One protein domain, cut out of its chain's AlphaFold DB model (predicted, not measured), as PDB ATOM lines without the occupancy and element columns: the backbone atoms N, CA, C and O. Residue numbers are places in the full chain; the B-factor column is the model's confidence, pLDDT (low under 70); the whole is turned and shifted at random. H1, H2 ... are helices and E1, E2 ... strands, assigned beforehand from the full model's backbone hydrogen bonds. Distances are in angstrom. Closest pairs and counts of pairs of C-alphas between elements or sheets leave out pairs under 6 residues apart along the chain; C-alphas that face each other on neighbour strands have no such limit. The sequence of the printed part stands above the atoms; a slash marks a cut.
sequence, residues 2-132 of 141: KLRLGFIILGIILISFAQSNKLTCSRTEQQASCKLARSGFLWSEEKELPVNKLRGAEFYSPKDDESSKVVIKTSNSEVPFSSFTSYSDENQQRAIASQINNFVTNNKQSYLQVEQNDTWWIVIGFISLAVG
ATOM      1  N   LYS A   2     201.798 137.813 134.850       74.88
ATOM      2  CA  LYS A   2     200.647 136.902 135.069       74.88
ATOM      3  C   LYS A   2     200.884 135.809 136.129       74.88
ATOM      4  O   LYS A   2     200.048 135.623 137.000       74.88
ATOM      5  N   LEU A   3     202.056 135.164 136.119       79.31
ATOM      6  CA  LEU A   3     202.392 134.097 137.075       79.31
ATOM      7  C   LEU A   3     202.471 134.590 138.535       79.31
ATOM      8  O   LEU A   3     202.030 133.905 139.446       79.31
ATOM      9  N   ARG A   4     202.978 135.811 138.758       82.69
ATOM     10  CA  ARG A   4     203.123 136.404 140.103       82.69
ATOM     11  C   ARG A   4     201.770 136.741 140.713       82.69
ATOM     12  O   ARG A   4     201.514 136.414 141.863       82.69
ATOM     13  N   LEU A   5     200.902 137.355 139.907       86.25
ATOM     14  CA  LEU A   5     199.532 137.650 140.309       86.25
ATOM     15  C   LEU A   5     198.771 136.355 140.632       86.25
ATOM     16  O   LEU A   5     198.033 136.320 141.607       86.25
ATOM     17  N   GLY A   6     199.033 135.277 139.881       89.06
ATOM     18  CA  GLY A   6     198.506 133.943 140.167       89.06
ATOM     19  C   GLY A   6     198.875 133.429 141.561       89.06
ATOM     20  O   GLY A   6     197.985 133.049 142.309       89.06
ATOM     21  N   PHE A   7     200.153 133.482 141.951       90.94
ATOM     22  CA  PHE A   7     200.590 133.061 143.293       90.94
ATOM     23  C   PHE A   7     200.013 133.923 144.422       90.94
ATOM     24  O   PHE A   7     199.716 133.405 145.498       90.94
ATOM     25  N   ILE A   8     199.829 135.225 144.176       89.62
ATOM     26  CA  ILE A   8     199.215 136.140 145.145       89.62
ATOM     27  C   ILE A   8     197.737 135.786 145.347       89.62
ATOM     28  O   ILE A   8     197.305 135.588 146.479       89.62
ATOM     29  N   ILE A   9     196.981 135.649 144.255       91.94
ATOM     30  CA  ILE A   9     195.562 135.270 144.298       91.94
ATOM     31  C   ILE A   9     195.400 133.891 144.943       91.94
ATOM     32  O   ILE A   9     194.577 133.733 145.839       91.94
ATOM     33  N   LEU A  10     196.222 132.914 144.547       92.25
ATOM     34  CA  LEU A  10     196.212 131.575 145.133       92.25
ATOM     35  C   LEU A  10     196.497 131.625 146.635       92.25
ATOM     36  O   LEU A  10     195.773 131.008 147.404       92.25
ATOM     37  N   GLY A  11     197.497 132.395 147.067       90.69
ATOM     38  CA  GLY A  11     197.817 132.554 148.483       90.69
ATOM     39  C   GLY A  11     196.637 133.099 149.290       90.69
ATOM     40  O   GLY A  11     196.301 132.532 150.324       90.69
ATOM     41  N   ILE A  12     195.956 134.134 148.786       89.81
ATOM     42  CA  ILE A  12     194.753 134.698 149.426       89.81
ATOM     43  C   ILE A  12     193.631 133.652 149.511       89.81
ATOM     44  O   ILE A  12     193.024 133.490 150.570       89.81
ATOM     45  N   ILE A  13     193.383 132.919 148.420       89.44
ATOM     46  CA  ILE A  13     192.368 131.858 148.374       89.44
ATOM     47  C   ILE A  13     192.688 130.766 149.401       89.44
ATOM     48  O   ILE A  13     191.816 130.391 150.180       89.44
ATOM     49  N   LEU A  14     193.934 130.298 149.468       88.44
ATOM     50  CA  LEU A  14     194.338 129.255 150.412       88.44
ATOM     51  C   LEU A  14     194.144 129.695 151.866       88.44
ATOM     52  O   LEU A  14     193.567 128.950 152.651       88.44
ATOM     53  N   ILE A  15     194.532 130.924 152.218       87.88
ATOM     54  CA  ILE A  15     194.336 131.453 153.577       87.88
ATOM     55  C   ILE A  15     192.844 131.515 153.940       87.88
ATOM     56  O   ILE A  15     192.487 131.267 155.090       87.88
ATOM     57  N   SER A  16     191.960 131.796 152.976       84.31
ATOM     58  CA  SER A  16     190.514 131.863 153.231       84.31
ATOM     59  C   SER A  16     189.888 130.525 153.652       84.31
ATOM     60  O   SER A  16     188.851 130.534 154.313       84.31
ATOM     61  N   PHE A  17     190.538 129.392 153.352       82.25
ATOM     62  CA  PHE A  17     190.117 128.058 153.800       82.25
ATOM     63  C   PHE A  17     190.577 127.706 155.222       82.25
ATOM     64  O   PHE A  17     190.176 126.674 155.760       82.25
ATOM     65  N   ALA A  18     191.410 128.536 155.854       85.69
ATOM     66  CA  ALA A  18     191.831 128.307 157.226       85.69
ATOM     67  C   ALA A  18     190.658 128.495 158.193       85.69
ATOM     68  O   ALA A  18     190.061 129.572 158.260       85.69
ATOM     69  N   GLN A  19     190.374 127.453 158.974       86.00
ATOM     70  CA  GLN A  19     189.296 127.438 159.958       86.00
ATOM     71  C   GLN A  19     189.695 126.701 161.242       86.00
ATOM     72  O   GLN A  19     190.509 125.778 161.222       86.00
ATOM     73  N   SER A  20     189.092 127.097 162.357       88.88
ATOM     74  CA  SER A  20     189.153 126.433 163.654       88.88
ATOM     75  C   SER A  20     187.741 126.344 164.227       88.88
ATOM     76  O   SER A  20     187.035 127.349 164.335       88.88
ATOM     77  N   ASN A  21     187.317 125.132 164.570       91.25
ATOM     78  CA  ASN A  21     186.005 124.827 165.122       91.25
ATOM     79  C   ASN A  21     186.195 124.156 166.478       91.25
ATOM     80  O   ASN A  21     186.878 123.139 166.588       91.25
ATOM     81  N   LYS A  22     185.571 124.704 167.517       92.88
ATOM     82  CA  LYS A  22     185.700 124.238 168.893       92.88
ATOM     83  C   LYS A  22     184.331 124.139 169.544       92.88
ATOM     84  O   LYS A  22     183.620 125.132 169.666       92.88
ATOM     85  N   LEU A  23     183.982 122.952 170.027       92.69
ATOM     86  CA  LEU A  23     182.814 122.751 170.879       92.69
ATOM     87  C   LEU A  23     183.286 122.514 172.307       92.69
ATOM     88  O   LEU A  23     184.040 121.581 172.577       92.69
ATOM     89  N   THR A  24     182.833 123.367 173.214       94.19
ATOM     90  CA  THR A  24     183.118 123.268 174.646       94.19
ATOM     91  C   THR A  24     181.809 123.115 175.396       94.19
ATOM     92  O   THR A  24     180.946 123.976 175.287       94.19
ATOM     93  N   CYS A  25     181.647 122.038 176.151       92.31
ATOM     94  CA  CYS A  25     180.484 121.807 176.994       92.31
ATOM     95  C   CYS A  25     180.896 121.728 178.455       92.31
ATOM     96  O   CYS A  25     181.883 121.076 178.793       92.31
ATOM     97  N   SER A  26     180.098 122.348 179.316       91.69
ATOM     98  CA  SER A  26     180.248 122.280 180.763       91.69
ATOM     99  C   SER A  26     178.906 121.957 181.417       91.69
ATOM    100  O   SER A  26     177.862 122.476 181.018       91.69
ATOM    101  N   ARG A  27     178.929 121.062 182.402       88.56
ATOM    102  CA  ARG A  27     177.822 120.783 183.320       88.56
ATOM    103  C   ARG A  27     178.251 121.269 184.699       88.56
ATOM    104  O   ARG A  27     179.113 120.650 185.319       88.56
ATOM    105  N   THR A  28     177.685 122.378 185.153       82.44
ATOM    106  CA  THR A  28     177.805 122.832 186.544       82.44
ATOM    107  C   THR A  28     176.543 122.449 187.316       82.44
ATOM    108  O   THR A  28     175.539 122.062 186.717       82.44
ATOM    109  N   GLU A  29     176.577 122.550 188.647       72.31
ATOM    110  CA  GLU A  29     175.417 122.232 189.500       72.31
ATOM    111  C   GLU A  29     174.182 123.091 189.184       72.31
ATOM    112  O   GLU A  29     173.055 122.657 189.406       72.31
ATOM    113  N   GLN A  30     174.385 124.293 188.638       69.56
ATOM    114  CA  GLN A  30     173.319 125.256 188.361       69.56
ATOM    115  C   GLN A  30     172.945 125.332 186.876       69.56
ATOM    116  O   GLN A  30     171.810 125.687 186.556       69.56
ATOM    117  N   GLN A  31     173.862 125.011 185.953       73.56
ATOM    118  CA  GLN A  31     173.600 125.162 184.523       73.56
ATOM    119  C   GLN A  31     174.474 124.247 183.656       73.56
ATOM    120  O   GLN A  31     175.667 124.069 183.886       73.56
ATOM    121  N   ALA A  32     173.878 123.685 182.604       84.50
ATOM    122  CA  ALA A  32     174.586 122.883 181.615       84.50
ATOM    123  C   ALA A  32     174.524 123.568 180.242       84.50
ATOM    124  O   ALA A  32     173.454 123.676 179.632       84.50
ATOM    125  N   SER A  33     175.671 124.034 179.753       89.06
ATOM    126  CA  SER A  33     175.792 124.798 178.508       89.06
ATOM    127  C   SER A  33     176.913 124.251 177.625       89.06
ATOM    128  O   SER A  33     177.959 123.805 178.099       89.06
ATOM    129  N   CYS A  34     176.675 124.262 176.317       91.44
ATOM    130  CA  CYS A  34     177.679 124.043 175.293       91.44
ATOM    131  C   CYS A  34     177.862 125.326 174.491       91.44
ATOM    132  O   CYS A  34     176.908 126.049 174.213       91.44
ATOM    133  N   LYS A  35     179.090 125.580 174.069       94.06
ATOM    134  CA  LYS A  35     179.471 126.694 173.217       94.06
ATOM    135  C   LYS A  35     180.198 126.141 172.006       94.06
ATOM    136  O   LYS A  35     181.213 125.463 172.151       94.06
ATOM    137  N   LEU A  36     179.652 126.411 170.828       92.81
ATOM    138  CA  LEU A  36     180.287 126.131 169.551       92.81
ATOM    139  C   LEU A  36     180.916 127.428 169.047       92.81
ATOM    140  O   LEU A  36     180.203 128.338 168.637       92.81
ATOM    141  N   ALA A  37     182.237 127.510 169.115       93.62
ATOM    142  CA  ALA A  37     183.016 128.600 168.554       93.62
ATOM    143  C   ALA A  37     183.586 128.159 167.206       93.62
ATOM    144  O   ALA A  37     184.213 127.104 167.105       93.62
ATOM    145  N   ARG A  38     183.377 128.967 166.173       91.50
ATOM    146  CA  ARG A  38     183.946 128.775 164.843       91.50
ATOM    147  C   ARG A  38     184.698 130.028 164.455       91.50
ATOM    148  O   ARG A  38     184.229 131.134 164.689       91.50
ATOM    149  N   SER A  39     185.877 129.868 163.890       90.19
ATOM    150  CA  SER A  39     186.700 130.990 163.459       90.19
ATOM    151  C   SER A  39     187.366 130.644 162.144       90.19
ATOM    152  O   SER A  39     188.017 129.612 162.036       90.19
ATOM    153  N   GLY A  40     187.199 131.503 161.148       87.81
ATOM    154  CA  GLY A  40     188.026 131.521 159.951       87.81
ATOM    155  C   GLY A  40     189.080 132.621 160.028       87.81
ATOM    156  O   GLY A  40     189.187 133.337 161.022       87.81
ATOM    157  N   PHE A  41     189.833 132.807 158.948       83.38
ATOM    158  CA  PHE A  41     190.848 133.864 158.891       83.38
ATOM    159  C   PHE A  41     190.270 135.291 159.026       83.38
ATOM    160  O   PHE A  41     190.915 136.156 159.611       83.38
ATOM    161  N   LEU A  42     189.059 135.544 158.505       85.38
ATOM    162  CA  LEU A  42     188.419 136.877 158.497       85.38
ATOM    163  C   LEU A  42     187.081 136.945 159.244       85.38
ATOM    164  O   LEU A  42     186.437 137.991 159.247       85.38
ATOM    165  N   TRP A  43     186.621 135.845 159.833       86.81
ATOM    166  CA  TRP A  43     185.311 135.780 160.476       86.81
ATOM    167  C   TRP A  43     185.382 134.929 161.741       86.81
ATOM    168  O   TRP A  43     186.199 134.020 161.844       86.81
ATOM    169  N   SER A  44     184.520 135.222 162.707       90.75
ATOM    170  CA  SER A  44     184.353 134.423 163.916       90.75
ATOM    171  C   SER A  44     182.875 134.409 164.284       90.75
ATOM    172  O   SER A  44     182.184 135.419 164.146       90.75
ATOM    173  N   GLU A  45     182.382 133.250 164.690       91.50
ATOM    174  CA  GLU A  45     180.999 133.010 165.073       91.50
ATOM    175  C   GLU A  45     180.994 132.193 166.362       91.50
ATOM    176  O   GLU A  45     181.709 131.197 166.495       91.50
ATOM    177  N   GLU A  46     180.143 132.576 167.303       92.19
ATOM    178  CA  GLU A  46     179.901 131.795 168.505       92.19
ATOM    179  C   GLU A  46     178.414 131.493 168.626       92.19
ATOM    180  O   GLU A  46     177.564 132.374 168.503       92.19
ATOM    181  N   LYS A  47     178.099 130.225 168.885       90.38
ATOM    182  CA  LYS A  47     176.734 129.752 169.067       90.38
ATOM    183  C   LYS A  47     176.620 128.978 170.367       90.38
ATOM    184  O   LYS A  47     177.269 127.949 170.558       90.38
ATOM    185  N   GLU A  48     175.753 129.453 171.249       90.88
ATOM    186  CA  GLU A  48     175.402 128.727 172.462       90.88
ATOM    187  C   GLU A  48     174.370 127.636 172.163       90.88
ATOM    188  O   GLU A  48     173.394 127.825 171.432       90.88
ATOM    189  N   LEU A  49     174.609 126.461 172.732       89.12
ATOM    190  CA  LEU A  49     173.802 125.261 172.596       89.12
ATOM    191  C   LEU A  49     173.501 124.758 174.012       89.12
ATOM    192  O   LEU A  49     174.407 124.310 174.711       89.12
ATOM    193  N   PRO A  50     172.253 124.813 174.489       86.31
ATOM    194  CA  PRO A  50     171.951 124.319 175.823       86.31
ATOM    195  C   PRO A  50     172.063 122.784 175.841       86.31
ATOM    196  O   PRO A  50     171.566 122.103 174.939       86.31
ATOM    197  N   VAL A  51     172.727 122.224 176.861       85.19
ATOM    198  CA  VAL A  51     173.067 120.783 176.917       85.19
ATOM    199  C   VAL A  51     171.816 119.906 176.897       85.19
ATOM    200  O   VAL A  51     171.824 118.837 176.300       85.19
ATOM    201  N   ASN A  52     170.711 120.374 177.480       85.06
ATOM    202  CA  ASN A  52     169.427 119.666 177.474       85.06
ATOM    203  C   ASN A  52     168.842 119.455 176.065       85.06
ATOM    204  O   ASN A  52     168.010 118.569 175.869       85.06
ATOM    205  N   LYS A  53     169.262 120.256 175.079       87.94
ATOM    206  CA  LYS A  53     168.861 120.096 173.683       87.94
ATOM    207  C   LYS A  53     169.837 119.235 172.896       87.94
ATOM    208  O   LYS A  53     169.468 118.847 171.794       87.94
ATOM    209  N   LEU A  54     171.027 118.942 173.415       90.56
ATOM    210  CA  LEU A  54     172.044 118.148 172.733       90.56
ATOM    211  C   LEU A  54     171.641 116.667 172.728       90.56
ATOM    212  O   LEU A  54     171.429 116.068 173.780       90.56
ATOM    213  N   ARG A  55     171.517 116.075 171.538       93.19
ATOM    214  CA  ARG A  55     171.157 114.657 171.354       93.19
ATOM    215  C   ARG A  55     172.340 113.792 170.934       93.19
ATOM    216  O   ARG A  55     172.281 112.583 171.113       93.19
ATOM    217  N   GLY A  56     173.399 114.406 170.415       93.06
ATOM    218  CA  GLY A  56     174.602 113.715 169.969       93.06
ATOM    219  C   GLY A  56     175.253 114.430 168.794       93.06
ATOM    220  O   GLY A  56     174.966 115.597 168.518       93.06
ATOM    221  N   ALA A  57     176.111 113.712 168.089       94.25
ATOM    222  CA  ALA A  57     176.693 114.114 166.825       94.25
ATOM    223  C   ALA A  57     176.773 112.921 165.867       94.25
ATOM    224  O   ALA A  57     176.932 111.771 166.280       94.25
ATOM    225  N   GLU A  58     176.689 113.221 164.580       92.06
ATOM    226  CA  GLU A  58     176.763 112.250 163.499       92.06
ATOM    227  C   GLU A  58     177.870 112.652 162.530       92.06
ATOM    228  O   GLU A  58     178.051 113.831 162.216       92.06
ATOM    229  N   PHE A  59     178.630 111.656 162.091       89.81
ATOM    230  CA  PHE A  59     179.631 111.809 161.052       89.81
ATOM    231  C   PHE A  59     179.041 111.319 159.732       89.81
ATOM    232  O   PHE A  59     178.644 110.160 159.618       89.81
ATOM    233  N   TYR A  60     179.019 112.202 158.742       87.06
ATOM    234  CA  TYR A  60     178.624 111.898 157.378       87.06
ATOM    235  C   TYR A  60     179.879 111.745 156.529       87.06
ATOM    236  O   TYR A  60     180.577 112.727 156.288       87.06
ATOM    237  N   SER A  61     180.136 110.519 156.075       79.94
ATOM    238  CA  SER A  61     181.083 110.234 154.995       79.94
ATOM    239  C   SER A  61     180.263 109.965 153.736       79.94
ATOM    240  O   SER A  61     179.537 108.962 153.686       79.94
ATOM    241  N   PRO A  62     180.254 110.895 152.774       73.00
ATOM    242  CA  PRO A  62     179.591 110.672 151.500       73.00
ATOM    243  C   PRO A  62     180.320 109.584 150.699       73.00
ATOM    244  O   PRO A  62     181.512 109.346 150.870       73.00
ATOM    245  N   LYS A  63     179.575 108.896 149.829       68.69
ATOM    246  CA  LYS A  63     180.120 107.867 148.927       68.69
ATOM    247  C   LYS A  63     180.696 108.449 147.619       68.69
ATOM    248  O   LYS A  63     181.324 107.699 146.882       68.69
ATOM    249  N   ASP A  64     180.496 109.748 147.373       60.53
ATOM    250  CA  ASP A  64     180.857 110.506 146.157       60.53
ATOM    251  C   ASP A  64     181.743 111.733 146.502       60.53
ATOM    252  O   ASP A  64     182.151 111.883 147.650       60.53
ATOM    253  N   ASP A  65     181.992 112.640 145.539       59.28
ATOM    254  CA  ASP A  65     182.823 113.873 145.611       59.28
ATOM    255  C   ASP A  65     182.436 114.923 146.690       59.28
ATOM    256  O   ASP A  65     182.990 116.027 146.731       59.28
ATOM    257  N   GLU A  66     181.486 114.631 147.581       67.38
ATOM    258  CA  GLU A  66     181.206 115.508 148.720       67.38
ATOM    259  C   GLU A  66     182.281 115.345 149.811       67.38
ATOM    260  O   GLU A  66     182.888 114.294 149.983       67.38
ATOM    261  N   SER A  67     182.538 116.394 150.595       73.12
ATOM    262  CA  SER A  67     183.474 116.294 151.721       73.12
ATOM    263  C   SER A  67     182.790 115.750 152.973       73.12
ATOM    264  O   SER A  67     181.661 116.136 153.297       73.12
ATOM    265  N   SER A  68     183.505 114.911 153.718       81.38
ATOM    266  CA  SER A  68     183.054 114.391 155.008       81.38
ATOM    267  C   SER A  68     182.797 115.519 156.015       81.38
ATOM    268  O   SER A  68     183.530 116.514 156.060       81.38
ATOM    269  N   LYS A  69     181.724 115.386 156.804       86.19
ATOM    270  CA  LYS A  69     181.273 116.421 157.749       86.19
ATOM    271  C   LYS A  69     180.746 115.841 159.056       86.19
ATOM    272  O   LYS A  69     180.135 114.775 159.086       86.19
ATOM    273  N   VAL A  70     180.893 116.610 160.133       90.00
ATOM    274  CA  VAL A  70     180.282 116.317 161.438       90.00
ATOM    275  C   VAL A  70     179.102 117.250 161.668       90.00
ATOM    276  O   VAL A  70     179.202 118.463 161.476       90.00
ATOM    277  N   VAL A  71     177.983 116.693 162.119       91.94
ATOM    278  CA  VAL A  71     176.764 117.441 162.420       91.94
ATOM    279  C   VAL A  71     176.324 117.142 163.845       91.94
ATOM    280  O   VAL A  71     176.149 115.990 164.231       91.94
ATOM    281  N   ILE A  72     176.130 118.191 164.635       93.44
ATOM    282  CA  ILE A  72     175.594 118.118 165.991       93.44
ATOM    283  C   ILE A  72     174.071 117.998 165.900       93.44
ATOM    284  O   ILE A  72     173.394 118.869 165.348       93.44
ATOM    285  N   LYS A  73     173.516 116.941 166.487       93.94
ATOM    286  CA  LYS A  73     172.070 116.743 166.582       93.94
ATOM    287  C   LYS A  73     171.547 117.449 167.823       93.94
ATOM    288  O   LYS A  73     171.973 117.163 168.946       93.94
ATOM    289  N   THR A  74     170.586 118.344 167.631       91.19
ATOM    290  CA  THR A  74     169.819 118.938 168.726       91.19
ATOM    291  C   THR A  74     168.349 118.539 168.632       91.19
ATOM    292  O   THR A  74     167.891 118.070 167.598       91.19
ATOM    293  N   SER A  75     167.594 118.730 169.712       88.31
ATOM    294  CA  SER A  75     166.150 118.446 169.767       88.31
ATOM    295  C   SER A  75     165.320 119.145 168.686       88.31
ATOM    296  O   SER A  75     164.291 118.605 168.296       88.31
ATOM    297  N   ASN A  76     165.760 120.311 168.203       85.12
ATOM    298  CA  ASN A  76     164.983 121.135 167.275       85.12
ATOM    299  C   ASN A  76     165.595 121.204 165.871       85.12
ATOM    300  O   ASN A  76     164.909 121.598 164.933       85.12
ATOM    301  N   SER A  77     166.887 120.906 165.728       88.75
ATOM    302  CA  SER A  77     167.598 121.080 164.464       88.75
ATOM    303  C   SER A  77     168.942 120.365 164.446       88.75
ATOM    304  O   SER A  77     169.509 119.990 165.476       88.75
ATOM    305  N   GLU A  78     169.515 120.291 163.258       90.19
ATOM    306  CA  GLU A  78     170.892 119.889 163.042       90.19
ATOM    307  C   GLU A  78     171.780 121.129 162.958       90.19
ATOM    308  O   GLU A  78     171.440 122.109 162.296       90.19
ATOM    309  N   VAL A  79     172.895 121.122 163.684       90.50
ATOM    310  CA  VAL A  79     173.862 122.219 163.693       90.50
ATOM    311  C   VAL A  79     175.181 121.659 163.182       90.50
ATOM    312  O   VAL A  79     175.756 120.799 163.845       90.50
ATOM    313  N   PRO A  80     175.681 122.094 162.019       89.75
ATOM    314  CA  PRO A  80     176.935 121.563 161.499       89.75
ATOM    315  C   PRO A  80     178.078 121.924 162.460       89.75
ATOM    316  O   PRO A  80     178.052 122.980 163.088       89.75
ATOM    317  N   PHE A  81     179.048 121.039 162.665       88.75
ATOM    318  CA  PHE A  81     180.161 121.314 163.577       88.75
ATOM    319  C   PHE A  81     181.083 122.390 162.982       88.75
ATOM    320  O   PHE A  81     181.332 123.412 163.625       88.75
ATOM    321  N   SER A  82     181.476 122.210 161.719       81.38
ATOM    322  CA  SER A  82     182.149 123.209 160.887       81.38
ATOM    323  C   SER A  82     181.136 124.023 160.073       81.38
ATOM    324  O   SER A  82     180.037 123.554 159.784       81.38
ATOM    325  N   SER A  83     181.475 125.256 159.702       66.12
ATOM    326  CA  SER A  83     180.622 126.096 158.842       66.12
ATOM    327  C   SER A  83     180.700 125.716 157.359       66.12
ATOM    328  O   SER A  83     179.738 125.937 156.627       66.12
ATOM    329  N   PHE A  84     181.814 125.120 156.923       65.94
ATOM    330  CA  PHE A  84     182.071 124.714 155.540       65.94
ATOM    331  C   PHE A  84     182.640 123.288 155.468       65.94
ATOM    332  O   PHE A  84     182.894 122.653 156.500       65.94
ATOM    333  N   THR A  85     182.833 122.785 154.244       61.53
ATOM    334  CA  THR A  85     183.547 121.532 153.965       61.53
ATOM    335  C   THR A  85     184.904 121.554 154.658       61.53
ATOM    336  O   THR A  85     185.766 122.371 154.336       61.53
ATOM    337  N   SER A  86     185.077 120.676 155.644       63.72
ATOM    338  CA  SER A  86     186.350 120.498 156.331       63.72
ATOM    339  C   SER A  86     187.161 119.455 155.587       63.72
ATOM    340  O   SER A  86     186.684 118.344 155.375       63.72
ATOM    341  N   TYR A  87     188.404 119.787 155.255       64.88
ATOM    342  CA  TYR A  87     189.370 118.831 154.703       64.88
ATOM    343  C   TYR A  87     190.088 118.030 155.800       64.88
ATOM    344  O   TYR A  87     191.146 117.450 155.565       64.88
ATOM    345  N   SER A  88     189.544 118.030 157.018       68.00
ATOM    346  CA  SER A  88     190.129 117.333 158.157       68.00
ATOM    347  C   SER A  88     189.957 115.827 158.023       68.00
ATOM    348  O   SER A  88     188.944 115.353 157.503       68.00
ATOM    349  N   ASP A  89     190.920 115.096 158.577       79.62
ATOM    350  CA  ASP A  89     190.974 113.638 158.576       79.62
ATOM    351  C   ASP A  89     189.653 112.996 159.041       79.62
ATOM    352  O   ASP A  89     189.076 113.373 160.067       79.62
ATOM    353  N   GLU A  90     189.166 112.003 158.294       84.38
ATOM    354  CA  GLU A  90     187.903 111.334 158.614       84.38
ATOM    355  C   GLU A  90     187.921 110.669 159.993       84.38
ATOM    356  O   GLU A  90     186.896 110.649 160.678       84.38
ATOM    357  N   ASN A  91     189.066 110.138 160.434       86.31
ATOM    358  CA  ASN A  91     189.169 109.524 161.755       86.31
ATOM    359  C   ASN A  91     189.053 110.588 162.844       86.31
ATOM    360  O   ASN A  91     188.363 110.356 163.837       86.31
ATOM    361  N   GLN A  92     189.644 111.770 162.643       86.62
ATOM    362  CA  GLN A  92     189.444 112.911 163.537       86.62
ATOM    363  C   GLN A  92     187.963 113.304 163.604       86.62
ATOM    364  O   GLN A  92     187.420 113.481 164.695       86.62
ATOM    365  N   GLN A  93     187.278 113.382 162.463       88.06
ATOM    366  CA  GLN A  93     185.853 113.715 162.414       88.06
ATOM    367  C   GLN A  93     184.976 112.661 163.119       88.06
ATOM    368  O   GLN A  93     184.112 113.006 163.934       88.06
ATOM    369  N   ARG A  94     185.237 111.367 162.888       90.12
ATOM    370  CA  ARG A  94     184.583 110.257 163.607       90.12
ATOM    371  C   ARG A  94     184.850 110.320 165.111       90.12
ATOM    372  O   ARG A  94     183.930 110.114 165.904       90.12
ATOM    373  N   ALA A  95     186.081 110.634 165.513       91.62
ATOM    374  CA  ALA A  95     186.461 110.764 166.914       91.62
ATOM    375  C   ALA A  95     185.744 111.937 167.594       91.62
ATOM    376  O   ALA A  95     185.290 111.789 168.726       91.62
ATOM    377  N   ILE A  96     185.590 113.076 166.913       92.25
ATOM    378  CA  ILE A  96     184.812 114.220 167.415       92.25
ATOM    379  C   ILE A  96     183.355 113.805 167.645       92.25
ATOM    380  O   ILE A  96     182.826 114.015 168.737       92.25
ATOM    381  N   ALA A  97     182.718 113.161 166.660       93.06
ATOM    382  CA  ALA A  97     181.337 112.704 166.796       93.06
ATOM    383  C   ALA A  97     181.173 111.710 167.962       93.06
ATOM    384  O   ALA A  97     180.265 111.848 168.785       93.06
ATOM    385  N   SER A  98     182.097 110.752 168.086       94.19
ATOM    386  CA  SER A  98     182.113 109.784 169.188       94.19
ATOM    387  C   SER A  98     182.284 110.455 170.555       94.19
ATOM    388  O   SER A  98     181.536 110.148 171.481       94.19
ATOM    389  N   GLN A  99     183.199 111.418 170.686       93.94
ATOM    390  CA  GLN A  99     183.415 112.154 171.936       93.94
ATOM    391  C   GLN A  99     182.176 112.954 172.363       93.94
ATOM    392  O   GLN A  99     181.822 112.950 173.544       93.94
ATOM    393  N   ILE A 100     181.473 113.578 171.412       93.25
ATOM    394  CA  ILE A 100     180.205 114.269 171.686       93.25
ATOM    395  C   ILE A 100     179.134 113.270 172.146       93.25
ATOM    396  O   ILE A 100     178.464 113.507 173.151       93.25
ATOM    397  N   ASN A 101     178.998 112.128 171.464       94.44
ATOM    398  CA  ASN A 101     178.036 111.085 171.839       94.44
ATOM    399  C   ASN A 101     178.321 110.494 173.227       94.44
ATOM    400  O   ASN A 101     177.394 110.266 174.008       94.44
ATOM    401  N   ASN A 102     179.597 110.309 173.566       93.50
ATOM    402  CA  ASN A 102     180.020 109.847 174.884       93.50
ATOM    403  C   ASN A 102     179.655 110.857 175.974       93.50
ATOM    404  O   ASN A 102     179.121 110.457 177.003       93.50
ATOM    405  N   PHE A 103     179.855 112.157 175.737       91.81
ATOM    406  CA  PHE A 103     179.441 113.196 176.681       91.81
ATOM    407  C   PHE A 103     177.922 113.215 176.891       91.81
ATOM    408  O   PHE A 103     177.462 113.315 178.029       91.81
ATOM    409  N   VAL A 104     177.132 113.090 175.818       90.81
ATOM    410  CA  VAL A 104     175.660 113.055 175.904       90.81
ATOM    411  C   VAL A 104     175.177 111.829 176.679       90.81
ATOM    412  O   VAL A 104     174.287 111.955 177.515       90.81
ATOM    413  N   THR A 105     175.784 110.665 176.447       91.19
ATOM    414  CA  THR A 105     175.391 109.405 177.097       91.19
ATOM    415  C   THR A 105     175.877 109.330 178.549       91.19
ATOM    416  O   THR A 105     175.181 108.817 179.424       91.19
ATOM    417  N   ASN A 106     177.069 109.862 178.836       89.56
ATOM    418  CA  ASN A 106     177.668 109.849 180.163       89.56
ATOM    419  C   ASN A 106     177.424 111.170 180.905       89.56
ATOM    420  O   ASN A 106     178.221 112.107 180.842       89.56
ATOM    421  N   ASN A 107     176.352 111.209 181.695       81.75
ATOM    422  CA  ASN A 107     175.997 112.374 182.512       81.75
ATOM    423  C   ASN A 107     177.000 112.696 183.636       81.75
ATOM    424  O   ASN A 107     176.941 113.791 184.188       81.75
ATOM    425  N   LYS A 108     177.933 111.788 183.967       84.06
ATOM    426  CA  LYS A 108     178.994 112.049 184.958       84.06
ATOM    427  C   LYS A 108     180.132 112.893 184.392       84.06
ATOM    428  O   LYS A 108     180.918 113.450 185.153       84.06
ATOM    429  N   GLN A 109     180.246 112.978 183.068       85.50
ATOM    430  CA  GLN A 109     181.264 113.796 182.432       85.50
ATOM    431  C   GLN A 109     180.845 115.268 182.512       85.50
ATOM    432  O   GLN A 109     179.906 115.697 181.840       85.50
ATOM    433  N   SER A 110     181.516 116.037 183.366       88.12
ATOM    434  CA  SER A 110     181.200 117.451 183.602       88.12
ATOM    435  C   SER A 110     181.729 118.377 182.509       88.12
ATOM    436  O   SER A 110     181.223 119.485 182.358       88.12
ATOM    437  N   TYR A 111     182.714 117.928 181.729       91.19
ATOM    438  CA  TYR A 111     183.387 118.747 180.728       91.19
ATOM    439  C   TYR A 111     183.683 117.972 179.444       91.19
ATOM    440  O   TYR A 111     184.127 116.820 179.477       91.19
ATOM    441  N   LEU A 112     183.470 118.631 178.308       92.88
ATOM    442  CA  LEU A 112     183.892 118.174 176.989       92.88
ATOM    443  C   LEU A 112     184.516 119.349 176.246       92.88
ATOM    444  O   LEU A 112     183.920 120.420 176.171       92.88
ATOM    445  N   GLN A 113     185.668 119.117 175.630       93.94
ATOM    446  CA  GLN A 113     186.241 120.028 174.655       93.94
ATOM    447  C   GLN A 113     186.705 119.217 173.457       93.94
ATOM    448  O   GLN A 113     187.571 118.358 173.589       93.94
ATOM    449  N   VAL A 114     186.135 119.511 172.296       92.69
ATOM    450  CA  VAL A 114     186.561 118.939 171.019       92.69
ATOM    451  C   VAL A 114     186.892 120.068 170.064       92.69
ATOM    452  O   VAL A 114     186.187 121.078 170.012       92.69
ATOM    453  N   GLU A 115     187.989 119.905 169.336       91.06
ATOM    454  CA  GLU A 115     188.521 120.919 168.439       91.06
ATOM    455  C   GLU A 115     188.943 120.289 167.114       91.06
ATOM    456  O   GLU A 115     189.487 119.184 167.056       91.06
ATOM    457  N   GLN A 116     188.686 121.028 166.049       87.25
ATOM    458  CA  GLN A 116     189.155 120.772 164.704       87.25
ATOM    459  C   GLN A 116     189.849 122.035 164.230       87.25
ATOM    460  O   GLN A 116     189.249 123.108 164.227       87.25
ATOM    461  N   ASN A 117     191.112 121.910 163.848       86.19
ATOM    462  CA  ASN A 117     191.927 123.050 163.483       86.19
ATOM    463  C   ASN A 117     192.607 122.791 162.138       86.19
ATOM    464  O   ASN A 117     193.556 122.018 162.054       86.19
ATOM    465  N   ASP A 118     192.119 123.469 161.101       82.19
ATOM    466  CA  ASP A 118     192.633 123.412 159.732       82.19
ATOM    467  C   ASP A 118     193.493 124.657 159.407       82.19
ATOM    468  O   ASP A 118     193.673 125.024 158.245       82.19
ATOM    469  N   THR A 119     194.057 125.341 160.414       83.12
ATOM    470  CA  THR A 119     194.888 126.550 160.206       83.12
ATOM    471  C   THR A 119     196.180 126.317 159.419       83.12
ATOM    472  O   THR A 119     196.834 127.284 159.036       83.12
ATOM    473  N   TRP A 120     196.546 125.075 159.084       84.19
ATOM    474  CA  TRP A 120     197.723 124.786 158.255       84.19
ATOM    475  C   TRP A 120     197.662 125.449 156.862       84.19
ATOM    476  O   TRP A 120     198.701 125.812 156.307       84.19
ATOM    477  N   TRP A 121     196.455 125.704 156.339       84.88
ATOM    478  CA  TRP A 121     196.235 126.454 155.098       84.88
ATOM    479  C   TRP A 121     196.832 127.866 155.133       84.88
ATOM    480  O   TRP A 121     197.261 128.378 154.097       84.88
ATOM    481  N   ILE A 122     196.948 128.467 156.325       87.06
ATOM    482  CA  ILE A 122     197.622 129.755 156.533       87.06
ATOM    483  C   ILE A 122     199.096 129.653 156.126       87.06
ATOM    484  O   ILE A 122     199.607 130.530 155.432       87.06
ATOM    485  N   VAL A 123     199.774 128.565 156.506       88.94
ATOM    486  CA  VAL A 123     201.198 128.354 156.210       88.94
ATOM    487  C   VAL A 123     201.418 128.215 154.706       88.94
ATOM    488  O   VAL A 123     202.258 128.915 154.142       88.94
ATOM    489  N   ILE A 124     200.633 127.368 154.030       89.94
ATOM    490  CA  ILE A 124     200.733 127.196 152.569       89.94
ATOM    491  C   ILE A 124     200.426 128.510 151.851       89.94
ATOM    492  O   ILE A 124     201.123 128.901 150.913       89.94
ATOM    493  N   GLY A 125     199.387 129.205 152.309       90.69
ATOM    494  CA  GLY A 125     198.987 130.488 151.770       90.69
ATOM    495  C   GLY A 125     200.106 131.521 151.858       90.69
ATOM    496  O   GLY A 125     200.436 132.149 150.852       90.69
ATOM    497  N   PHE A 126     200.770 131.631 153.013       91.88
ATOM    498  CA  PHE A 126     201.930 132.509 153.173       91.88
ATOM    499  C   PHE A 126     203.120 132.103 152.303       91.88
ATOM    500  O   PHE A 126     203.768 132.986 151.745       91.88
ATOM    501  N   ILE A 127     203.390 130.807 152.123       92.25
ATOM    502  CA  ILE A 127     204.437 130.338 151.200       92.25
ATOM    503  C   ILE A 127     204.122 130.795 149.767       92.25
ATOM    504  O   ILE A 127     204.985 131.359 149.093       92.25
ATOM    505  N   SER A 128     202.877 130.627 149.313       91.12
ATOM    506  CA  SER A 128     202.438 131.082 147.987       91.12
ATOM    507  C   SER A 128     202.558 132.602 147.835       91.12
ATOM    508  O   SER A 128     203.096 133.090 146.837       91.12
ATOM    509  N   LEU A 129     202.125 133.367 148.844       92.19
ATOM    510  CA  LEU A 129     202.278 134.824 148.868       92.19
ATOM    511  C   LEU A 129     203.750 135.237 148.794       92.19
ATOM    512  O   LEU A 129     204.098 136.106 147.994       92.19
ATOM    513  N   ALA A 130     204.623 134.594 149.571       89.56
ATOM    514  CA  ALA A 130     206.051 134.874 149.569       89.56
ATOM    515  C   ALA A 130     206.657 134.654 148.176       89.56
ATOM    516  O   ALA A 130     207.358 135.531 147.681       89.56
ATOM    517  N   VAL A 131     206.324 133.557 147.487       90.19
ATOM    518  CA  VAL A 131     206.782 133.298 146.107       90.19
ATOM    519  C   VAL A 131     206.295 134.377 145.131       90.19
ATOM    520  O   VAL A 131     207.053 134.829 144.269       90.19
ATOM    521  N   GLY A 132     205.043 134.821 145.269       87.31
ATOM    522  CA  GLY A 132     204.462 135.863 144.421       87.31
ATOM    523  C   GLY A 132     205.067 137.255 144.643       87.31
ATOM    524  O   GLY A 132     205.293 137.989 143.674       87.31
TER     525      GLY A 132
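AT A GLANCE: This is residues 2 to 132 of the 141 residues of an uncharacterized protein of Fischerella muscicola CCMEE 5323 (UniProt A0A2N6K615). A four-stranded sheet, E3 E2 E1 E7, and a small three-stranded sheet, E4 E5 E6, make a body with H2 packed on one face of each, over the edge strands E7 and E4. Beyond one end of the larger sheet, H1 and H3 lie side by side as a two-helix arm that makes much of the length. The printed part has 131 residues with three named helices and seven named strands, in the order H1 E1 E2 E3 E4 E5 E6 H2 E7 H3; both sheets are antiparallel, and the class is mixed, helices and strands. The whole is only just loose, close to compact, with a radius of gyration of the C-alphas of 17.3 A, and its elongated outline spans 60 by 34 by 23 A.

IN THESE COORDINATES: In the larger sheet, E1 holds residues 19 to 27 and E2 residues 32 to 40, each 26.9 A long from first to last C-alpha; E3 holds residues 44 to 50, 19.9 A, and E7 residues 111 to 117, 19.7 A. In the smaller sheet are E4, residues 54 to 60, 17.8 A, E5, residues 69 to 74, 16.1 A, and E6, residues 78 to 80. H2 holds residues 90 to 105, 22.4 A, with C-alpha 90 at (187.903, 111.334, 158.614). H1 holds residues 2 to 16, 21.4 A, from C-alpha 2 at (200.647, 136.902, 135.069), and H3 residues 120 to 132, 19.0 A, to C-alpha 132 at (204.462, 135.863, 144.421).

HOW THE PARTS SIT: E1 E2 E3 form a meander, each strand the antiparallel neighbour of the one before, with hairpins E1 and E2, E2 and E3. N 35 and O 24 are 2.7 A apart, and N 47 and O 36 2.8 A, within hydrogen-bond range. E7 is antiparallel to E1 at 178 degrees, with N 21 and O 116 at 2.8 A. E4 E5 E6 form a second meander of hairpins, with N 58 and O 71 at 2.8 A and N 72 and O 79 at 2.8 A. H2 makes two layers with each sheet, a helix on one face. It runs along E7 at 17 degrees on the local plane, its height over that sheet 9.0 A; the closest C-alphas, of Ile 96 and Val 114, are 6.2 A apart. It runs along E4 at 17 degrees on the local plane, its height over that sheet 7.6 A; the closest C-alphas, of Gly 56 and Asn 101, are 4.7 A apart. E3 and E4 meet only through their link. H1 and H3 touch at a shallow tilt of 18 degrees, opposite ways; their closest C-alphas, of Gly 11 and Gly 125, are 4.1 A apart. Neither is on a sheet, and both are apart from H2. In H1, H2 and H3 every O i to N i+4 pair is within hydrogen-bond range.

THE WHOLE: The two C-alphas farthest apart are those of Lys 2 and Glu 29, 61.8 A. The printed part has no cut and no long link. Its mean pLDDT is 86.4, and residue 30, residues 63 to 66 and residues 83 to 88 are under 70.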